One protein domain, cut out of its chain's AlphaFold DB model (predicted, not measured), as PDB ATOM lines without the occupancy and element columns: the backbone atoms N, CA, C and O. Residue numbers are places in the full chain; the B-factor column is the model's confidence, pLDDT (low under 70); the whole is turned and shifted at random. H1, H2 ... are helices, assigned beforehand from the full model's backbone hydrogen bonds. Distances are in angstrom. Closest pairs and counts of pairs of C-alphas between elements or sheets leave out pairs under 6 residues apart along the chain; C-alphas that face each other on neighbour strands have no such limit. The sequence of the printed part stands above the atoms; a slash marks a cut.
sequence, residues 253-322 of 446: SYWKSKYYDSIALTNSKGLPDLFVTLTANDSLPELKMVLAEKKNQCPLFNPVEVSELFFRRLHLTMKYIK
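AT A GLANCE: This is residues 253 to 322 of the 446 residues of the protein "Replicase helicase endonuclease" of Brachionus plicatilis (UniProt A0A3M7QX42). A lone helix, H1, sticks out at one end, joined by a long, unnamed stretch, residues 270 to 284, to the two other helices, H2 and H3. H1 and H3 run much the same way, with a gap between them. The 70 printed residues, all helix by class, hold H1, H2 and H3 in that order and no named strand. The whole is flat, 51 by 32 by 15 A, and only just extended, close to loose, with a radius of gyration of the C-alphas of 16.8 A.

HOW THE PARTS SIT: H1, residues 253 to 269, is apart from H2, residues 285 to 293, and from H3, residues 303 to 321. H2 and H3 form a helical hairpin. They only just touch, with 3 pairs of C-alphas within 8 A, H3 with residues 305 to 309 alone. The closest C-alphas, those of Leu 287 and Val 306, are 6.9 A apart. The two run opposite ways at a shallow tilt of 34 degrees, only just short of steep. In H1, H2 and H3 every O i to N i+4 pair is within hydrogen-bond range.

IN THESE COORDINATES: H1 begins at C-alpha 253 (44.841, 71.567, 110.282) and is 24.1 A long. H2 measures 12.9 A. H3, 26.7 A, ends at C-alpha 321 (15.129, 64.959, 105.373).

THE WHOLE: The C-alphas of Ser 268 and Lys 295, the two farthest apart, are 50.8 A apart. The printed part has no cut. The link from H1 to H2 is long. In this predicted model, pLDDT is under 70 at residue 253, 274 to 284, 293 to 301 and 321 to 322.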
ATOM      1  N   SER A 253      44.733  72.975 110.691       67.62
ATOM      2  CA  SER A 253      44.841  71.567 110.282       67.62
ATOM      3  C   SER A 253      43.483  70.863 110.205       67.62
ATOM      4  O   SER A 253      43.246  70.057 109.300       67.62
ATOM      5  N   TYR A 254      42.569  71.163 111.137       74.62
ATOM      6  CA  TYR A 254      41.200  70.651 111.107       74.62
ATOM      7  C   TYR A 254      40.459  71.127 109.856       74.62
ATOM      8  O   TYR A 254      39.961  70.286 109.103       74.62
ATOM      9  N   TRP A 255      40.447  72.439 109.599       70.56
ATOM     10  CA  TRP A 255      39.760  73.025 108.447       70.56
ATOM     11  C   TRP A 255      40.364  72.590 107.116       70.56
ATOM     12  O   TRP A 255      39.615  72.116 106.265       70.56
ATOM     13  N   LYS A 256      41.701  72.620 106.972       73.94
ATOM     14  CA  LYS A 256      42.411  72.121 105.776       73.94
ATOM     15  C   LYS A 256      41.968  70.696 105.453       73.94
ATOM     16  O   LYS A 256      41.637  70.366 104.319       73.94
ATOM     17  N   SER A 257      41.872  69.844 106.471       74.81
ATOM     18  CA  SER A 257      41.467  68.470 106.232       74.81
ATOM     19  C   SER A 257      39.965  68.279 106.002       74.81
ATOM     20  O   SER A 257      39.609  67.321 105.325       74.81
ATOM     21  N   LYS A 258      39.082  69.116 106.559       77.31
ATOM     22  CA  LYS A 258      37.647  69.088 106.221       77.31
ATOM     23  C   LYS A 258      37.401  69.564 104.795       77.31
ATOM     24  O   LYS A 258      36.617  68.941 104.093       77.31
ATOM     25  N   TYR A 259      38.128  70.588 104.369       79.25
ATOM     26  CA  TYR A 259      38.125  71.083 103.000       79.25
ATOM     27  C   TYR A 259      38.516  69.987 101.996       79.25
ATOM     28  O   TYR A 259      37.760  69.713 101.068       79.25
ATOM     29  N   TYR A 260      39.617  69.264 102.233       81.06
ATOM     30  CA  TYR A 260      39.996  68.141 101.363       81.06
ATOM     31  C   TYR A 260      39.004  66.981 101.380       81.06
ATOM     32  O   TYR A 260      38.793  66.351 100.346       81.06
ATOM     33  N   ASP A 261      38.394  66.683 102.532       82.12
ATOM     34  CA  ASP A 261      37.339  65.673 102.590       82.12
ATOM     35  C   ASP A 261      36.131  66.105 101.731       82.12
ATOM     36  O   ASP A 261      35.567  65.270 101.028       82.12
ATOM     37  N   SER A 262      35.768  67.396 101.736       79.00
ATOM     38  CA  SER A 262      34.703  67.948 100.887       79.00
ATOM     39  C   SER A 262      35.040  67.867  99.397       79.00
ATOM     40  O   SER A 262      34.202  67.406  98.631       79.00
ATOM     41  N   ILE A 263      36.260  68.225  98.979       81.25
ATOM     42  CA  ILE A 263      36.686  68.080  97.572       81.25
ATOM     43  C   ILE A 263      36.602  66.615  97.138       81.25
ATOM     44  O   ILE A 263      36.049  66.306  96.087       81.25
ATOM     45  N   ALA A 264      37.115  65.695  97.959       83.00
ATOM     46  CA  ALA A 264      37.078  64.270  97.646       83.00
ATOM     47  C   ALA A 264      35.637  63.738  97.537       83.00
ATOM     48  O   ALA A 264      35.347  62.895  96.687       83.00
ATOM     49  N   LEU A 265      34.725  64.244  98.374       82.44
ATOM     50  CA  LEU A 265      33.299  63.938  98.291       82.44
ATOM     51  C   LEU A 265      32.694  64.427  96.976       82.44
ATOM     52  O   LEU A 265      32.060  63.626  96.294       82.44
ATOM     53  N   THR A 266      32.929  65.687  96.608       83.12
ATOM     54  CA  THR A 266      32.411  66.275  95.367       83.12
ATOM     55  C   THR A 266      32.957  65.559  94.135       83.12
ATOM     56  O   THR A 266      32.197  65.208  93.240       83.12
ATOM     57  N   ASN A 267      34.252  65.240  94.118       83.94
ATOM     58  CA  ASN A 267      34.868  64.519  93.003       83.94
ATOM     59  C   ASN A 267      34.317  63.094  92.858       83.94
ATOM     60  O   ASN A 267      34.189  62.592  91.746       83.94
ATOM     61  N   SER A 268      33.998  62.423  93.970       84.56
ATOM     62  CA  SER A 268      33.516  61.039  93.934       84.56
ATOM     63  C   SER A 268      32.007  60.908  93.737       84.56
ATOM     64  O   SER A 268      31.574  59.867  93.245       84.56
ATOM     65  N   LYS A 269      31.204  61.861  94.220       82.12
ATOM     66  CA  LYS A 269      29.734  61.759  94.246       82.12
ATOM     67  C   LYS A 269      29.022  62.821  93.416       82.12
ATOM     68  O   LYS A 269      27.809  62.725  93.273       82.12
ATOM     69  N   GLY A 270      29.749  63.795  92.883       82.31
ATOM     70  CA  GLY A 270      29.174  64.967  92.241       82.31
ATOM     71  C   GLY A 270      28.799  66.059  93.240       82.31
ATOM     72  O   GLY A 270      29.077  65.977  94.442       82.31
ATOM     73  N   LEU A 271      28.189  67.115  92.712       79.44
ATOM     74  CA  LEU A 271      27.733  68.259  93.492       79.44
ATOM     75  C   LEU A 271      26.547  67.865  94.390       79.44
ATOM     76  O   LEU A 271      25.739  67.025  94.000       79.44
ATOM     77  N   PRO A 272      26.437  68.439  95.599       75.88
ATOM     78  CA  PRO A 272      25.287  68.192  96.454       75.88
ATOM     79  C   PRO A 272      24.030  68.856  95.878       75.88
ATOM     80  O   PRO A 272      24.041  70.052  95.604       75.88
ATOM     81  N   ASP A 273      22.929  68.105  95.796       71.69
ATOM     82  CA  ASP A 273      21.619  68.650  95.403       71.69
ATOM     83  C   ASP A 273      21.022  69.574  96.480       71.69
ATOM     84  O   ASP A 273      20.248  70.482  96.189       71.69
ATOM     85  N   LEU A 274      21.378  69.339  97.749       69.12
ATOM     86  CA  LEU A 274      20.891  70.093  98.902       69.12
ATOM     87  C   LEU A 274      22.041  70.407  99.862       69.12
ATOM     88  O   LEU A 274      22.721  69.505 100.363       69.12
ATOM     89  N   PHE A 275      22.206  71.689 100.182       69.81
ATOM     90  CA  PHE A 275      23.140  72.168 101.195       69.81
ATOM     91  C   PHE A 275      22.367  72.750 102.384       69.81
ATOM     92  O   PHE A 275      21.663  73.747 102.247       69.81
ATOM     93  N   VAL A 276      22.481  72.118 103.558       67.75
ATOM     94  CA  VAL A 276      21.806  72.561 104.788       67.75
ATOM     95  C   VAL A 276      22.838  73.022 105.806       67.75
ATOM     96  O   VAL A 276      23.668  72.233 106.261       67.75
ATOM     97  N   THR A 277      22.730  74.281 106.220       66.88
ATOM     98  CA  THR A 277      23.502  74.840 107.333       66.88
ATOM     99  C   THR A 277      22.626  74.888 108.575       66.88
ATOM    100  O   THR A 277      21.542  75.468 108.556       66.88
ATOM    101  N   LEU A 278      23.097  74.285 109.667       67.25
ATOM    102  CA  LEU A 278      22.437  74.337 110.972       67.25
ATOM    103  C   LEU A 278      23.340  75.079 111.950       67.25
ATOM    104  O   LEU A 278      24.504  74.716 112.116       67.25
ATOM    105  N   THR A 279      22.795  76.091 112.614       67.62
ATOM    106  CA  THR A 279      23.516  76.901 113.598       67.62
ATOM    107  C   THR A 279      22.842  76.819 114.960       67.62
ATOM    108  O   THR A 279      21.615  76.785 115.079       67.62
ATOM    109  N   ALA A 280      23.660  76.771 116.011       67.38
ATOM    110  CA  ALA A 280      23.197  76.941 117.381       67.38
ATOM    111  C   ALA A 280      22.992  78.441 117.625       67.38
ATOM    112  O   ALA A 280      23.901  79.144 118.054       67.38
ATOM    113  N   ASN A 281      21.826  78.956 117.235       69.69
ATOM    114  CA  ASN A 281      21.476  80.351 117.466       69.69
ATOM    115  C   ASN A 281      20.996  80.536 118.914       69.69
ATOM    116  O   ASN A 281      19.924  80.058 119.280       69.69
ATOM    117  N   ASP A 282      21.758  81.273 119.719       67.50
ATOM    118  CA  ASP A 282      21.395  81.539 121.119       67.50
ATOM    119  C   ASP A 282      20.132  82.405 121.285       67.50
ATOM    120  O   ASP A 282      19.561  82.482 122.370       67.50
ATOM    121  N   SER A 283      19.673  83.063 120.218       66.25
ATOM    122  CA  SER A 283      18.521  83.970 120.256       66.25
ATOM    123  C   SER A 283      17.179  83.268 120.024       66.25
ATOM    124  O   SER A 283      16.159  83.948 119.879       66.25
ATOM    125  N   LEU A 284      17.157  81.932 119.975       67.50
ATOM    126  CA  LEU A 284      15.954  81.154 119.681       67.50
ATOM    127  C   LEU A 284      14.863  81.319 120.759       67.50
ATOM    128  O   LEU A 284      15.176  81.238 121.948       67.50
ATOM    129  N   PRO A 285      13.582  81.495 120.373       72.31
ATOM    130  CA  PRO A 285      12.478  81.634 121.324       72.31
ATOM    131  C   PRO A 285      12.364  80.459 122.299       72.31
ATOM    132  O   PRO A 285      12.193  80.670 123.495       72.31
ATOM    133  N   GLU A 286      12.532  79.226 121.818       75.75
ATOM    134  CA  GLU A 286      12.422  78.025 122.652       75.75
ATOM    135  C   GLU A 286      13.541  77.965 123.700       75.75
ATOM    136  O   GLU A 286      13.307  77.583 124.844       75.75
ATOM    137  N   LEU A 287      14.751  78.396 123.327       75.44
ATOM    138  CA  LEU A 287      15.877  78.503 124.254       75.44
ATOM    139  C   LEU A 287      15.603  79.561 125.321       75.44
ATOM    140  O   LEU A 287      15.829  79.321 126.502       75.44
ATOM    141  N   LYS A 288      15.079  80.720 124.909       73.50
ATOM    142  CA  LYS A 288      14.712  81.805 125.823       73.50
ATOM    143  C   LYS A 288      13.646  81.363 126.821       73.50
ATOM    144  O   LYS A 288      13.783  81.678 127.994       73.50
ATOM    145  N   MET A 289      12.640  80.599 126.389       73.56
ATOM    146  CA  MET A 289      11.623  80.044 127.292       73.56
ATOM    147  C   MET A 289      12.242  79.114 128.343       73.56
ATOM    148  O   MET A 289      12.021  79.313 129.533       73.56
ATOM    149  N   VAL A 290      13.082  78.163 127.918       74.69
ATOM    150  CA  VAL A 290      13.773  77.233 128.835       74.69
ATOM    151  C   VAL A 290      14.663  77.979 129.840       74.69
ATOM    152  O   VAL A 290      14.760  77.593 131.003       74.69
ATOM    153  N   LEU A 291      15.318  79.060 129.411       72.38
ATOM    154  CA  LEU A 291      16.203  79.850 130.271       72.38
ATOM    155  C   LEU A 291      15.456  80.854 131.160       72.38
ATOM    156  O   LEU A 291      15.968  81.214 132.223       72.38
ATOM    157  N   ALA A 292      14.256  81.285 130.767       70.38
ATOM    158  CA  ALA A 292      13.422  82.177 131.565       70.38
ATOM    159  C   ALA A 292      12.980  81.509 132.873       70.38
ATOM    160  O   ALA A 292      13.098  82.113 133.942       70.38
ATOM    161  N   GLU A 293      12.605  80.228 132.817       65.69
ATOM    162  CA  GLU A 293      12.290  79.411 133.999       65.69
ATOM    163  C   GLU A 293      13.482  79.305 134.972       65.69
ATOM    164  O   GLU A 293      13.307  79.218 136.187       65.69
ATOM    165  N   LYS A 294      14.716  79.392 134.456       62.25
ATOM    166  CA  LYS A 294      15.973  79.328 135.222       62.25
ATOM    167  C   LYS A 294      16.531  80.700 135.629       62.25
ATOM    168  O   LYS A 294      17.743  80.843 135.792       62.25
ATOM    169  N   LYS A 295      15.668  81.698 135.864       59.72
ATOM    170  CA  LYS A 295      16.029  83.076 136.279       59.72
ATOM    171  C   LYS A 295      16.648  83.947 135.172       59.72
ATOM    172  O   LYS A 295      17.548  84.735 135.462       59.72
ATOM    173  N   ASN A 296      16.183  83.837 133.924       56.84
ATOM    174  CA  ASN A 296      16.650  84.671 132.799       56.84
ATOM    175  C   ASN A 296      18.182  84.654 132.617       56.84
ATOM    176  O   ASN A 296      18.824  85.686 132.414       56.84
ATOM    177  N   GLN A 297      18.796  83.476 132.721       62.47
ATOM    178  CA  GLN A 297      20.241  83.354 132.552       62.47
ATOM    179  C   GLN A 297      20.642  83.382 131.075       62.47
ATOM    180  O   GLN A 297      19.949  82.857 130.207       62.47
ATOM    181  N   CYS A 298      21.802  83.976 130.788       65.38
ATOM    182  CA  CYS A 298      22.332  84.040 129.428       65.38
ATOM    183  C   CYS A 298      22.651  82.623 128.891       65.38
ATOM    184  O   CYS A 298      23.248  81.825 129.628       65.38
ATOM    185  N   PRO A 299      22.331  82.320 127.614       66.44
ATOM    186  CA  PRO A 299      22.706  81.069 126.944       66.44
ATOM    187  C   PRO A 299      24.182  80.688 127.099       66.44
ATOM    188  O   PRO A 299      24.504  79.515 127.269       66.44
ATOM    189  N   LEU A 300      25.079  81.680 127.136       65.69
ATOM    190  CA  LEU A 300      26.519  81.481 127.324       65.69
ATOM    191  C   LEU A 300      26.865  80.735 128.625       65.69
ATOM    192  O   LEU A 300      27.865  80.022 128.683       65.69
ATOM    193  N   PHE A 301      26.054  80.900 129.672       67.00
ATOM    194  CA  PHE A 301      26.249  80.229 130.961       67.00
ATOM    195  C   PHE A 301      25.512  78.890 131.064       67.00
ATOM    196  O   PHE A 301      25.672  78.195 132.061       67.00
ATOM    197  N   ASN A 302      24.759  78.510 130.029       70.25
ATOM    198  CA  ASN A 302      23.931  77.307 129.983       70.25
ATOM    199  C   ASN A 302      24.276  76.455 128.740       70.25
ATOM    200  O   ASN A 302      23.420  76.188 127.891       70.25
ATOM    201  N   PRO A 303      25.553  76.046 128.573       71.25
ATOM    202  CA  PRO A 303      26.016  75.379 127.354       71.25
ATOM    203  C   PRO A 303      25.363  74.008 127.132       71.25
ATOM    204  O   PRO A 303      25.315  73.531 125.995       71.25
ATOM    205  N   VAL A 304      24.868  73.366 128.195       74.25
ATOM    206  CA  VAL A 304      24.188  72.068 128.118       74.25
ATOM    207  C   VAL A 304      22.830  72.235 127.445       74.25
ATOM    208  O   VAL A 304      22.550  71.534 126.478       74.25
ATOM    209  N   GLU A 305      22.038  73.205 127.892       76.19
ATOM    210  CA  GLU A 305      20.712  73.530 127.370       76.19
ATOM    211  C   GLU A 305      20.788  73.967 125.906       76.19
ATOM    212  O   GLU A 305      20.032  73.472 125.068       76.19
ATOM    213  N   VAL A 306      21.753  74.837 125.579       76.06
ATOM    214  CA  VAL A 306      22.020  75.271 124.198       76.06
ATOM    215  C   VAL A 306      22.346  74.069 123.308       76.06
ATOM    216  O   VAL A 306      21.757  73.898 122.237       76.06
ATOM    217  N   SER A 307      23.255  73.202 123.764       77.25
ATOM    218  CA  SER A 307      23.654  72.007 123.015       77.25
ATOM    219  C   SER A 307      22.487  71.039 122.841       77.25
ATOM    220  O   SER A 307      22.268  70.515 121.749       77.25
ATOM    221  N   GLU A 308      21.715  70.796 123.899       77.81
ATOM    222  CA  GLU A 308      20.590  69.871 123.878       77.81
ATOM    223  C   GLU A 308      19.490  70.344 122.926       77.81
ATOM    224  O   GLU A 308      19.017  69.557 122.103       77.81
ATOM    225  N   LEU A 309      19.128  71.629 122.973       80.38
ATOM    226  CA  LEU A 309      18.145  72.199 122.056       80.38
ATOM    227  C   LEU A 309      18.608  72.081 120.599       80.38
ATOM    228  O   LEU A 309      17.827  71.664 119.736       80.38
ATOM    229  N   PHE A 310      19.880  72.389 120.325       80.75
ATOM    230  CA  PHE A 310      20.466  72.210 118.999       80.75
ATOM    231  C   PHE A 310      20.354  70.754 118.527       80.75
ATOM    232  O   PHE A 310      19.879  70.501 117.418       80.75
ATOM    233  N   PHE A 311      20.719  69.778 119.367       78.31
ATOM    234  CA  PHE A 311      20.636  68.359 119.009       78.31
ATOM    235  C   PHE A 311      19.195  67.866 118.831       78.31
ATOM    236  O   PHE A 311      18.944  67.059 117.932       78.31
ATOM    237  N   ARG A 312      18.239  68.360 119.627       78.25
ATOM    238  CA  ARG A 312      16.809  68.059 119.456       78.25
ATOM    239  C   ARG A 312      16.298  68.578 118.113       78.25
ATOM    240  O   ARG A 312      15.678  67.819 117.369       78.25
ATOM    241  N   ARG A 313      16.615  69.827 117.758       77.25
ATOM    242  CA  ARG A 313      16.260  70.410 116.454       77.25
ATOM    243  C   ARG A 313      16.909  69.670 115.297       77.25
ATOM    244  O   ARG A 313      16.199  69.271 114.382       77.25
ATOM    245  N   LEU A 314      18.213  69.403 115.378       77.44
ATOM    246  CA  LEU A 314      18.920  68.572 114.404       77.44
ATOM    247  C   LEU A 314      18.181  67.245 114.206       77.44
ATOM    248  O   LEU A 314      17.895  66.861 113.079       77.44
ATOM    249  N   HIS A 315      17.816  66.563 115.292       75.31
ATOM    250  CA  HIS A 315      17.094  65.299 115.210       75.31
ATOM    251  C   HIS A 315      15.729  65.437 114.516       75.31
ATOM    252  O   HIS A 315      15.398  64.601 113.677       75.31
ATOM    253  N   LEU A 316      14.961  66.489 114.817       76.62
ATOM    254  CA  LEU A 316      13.681  66.770 114.157       76.62
ATOM    255  C   LEU A 316      13.859  67.071 112.666       76.62
ATOM    256  O   LEU A 316      13.220  66.420 111.845       76.62
ATOM    257  N   THR A 317      14.764  67.978 112.297       74.69
ATOM    258  CA  THR A 317      15.075  68.296 110.893       74.69
ATOM    259  C   THR A 317      15.485  67.042 110.123       74.69
ATOM    260  O   THR A 317      15.036  66.813 109.002       74.69
ATOM    261  N   MET A 318      16.277  66.167 110.746       70.44
ATOM    262  CA  MET A 318      16.704  64.921 110.117       70.44
ATOM    263  C   MET A 318      15.562  63.927 109.869       70.44
ATOM    264  O   MET A 318      15.692  63.114 108.952       70.44
ATOM    265  N   LYS A 319      14.461  63.975 110.637       71.25
ATOM    266  CA  LYS A 319      13.258  63.176 110.346       71.25
ATOM    267  C   LYS A 319      12.597  63.624 109.044       71.25
ATOM    268  O   LYS A 319      12.198  62.776 108.259       71.25
ATOM    269  N   TYR A 320      12.549  64.929 108.785       70.56
ATOM    270  CA  TYR A 320      11.978  65.473 107.549       70.56
ATOM    271  C   TYR A 320      12.855  65.199 106.319       70.56
ATOM    272  O   TYR A 320      12.337  64.916 105.246       70.56
ATOM    273  N   ILE A 321      14.184  65.222 106.476       67.62
ATOM    274  CA  ILE A 321      15.129  64.959 105.373       67.62
ATOM    275  C   ILE A 321      15.171  63.468 104.982       67.62
ATOM    276  O   ILE A 321      15.572  63.132 103.870       67.62
ATOM    277  N   LYS A 322      14.768  62.547 105.868       61.47
ATOM    278  CA  LYS A 322      14.723  61.104 105.583       61.47
ATOM    279  C   LYS A 322      13.290  60.567 105.665       61.47
ATOM    280  O   LYS A 322      12.913  60.064 106.723       61.47
TER     281      LYS A 322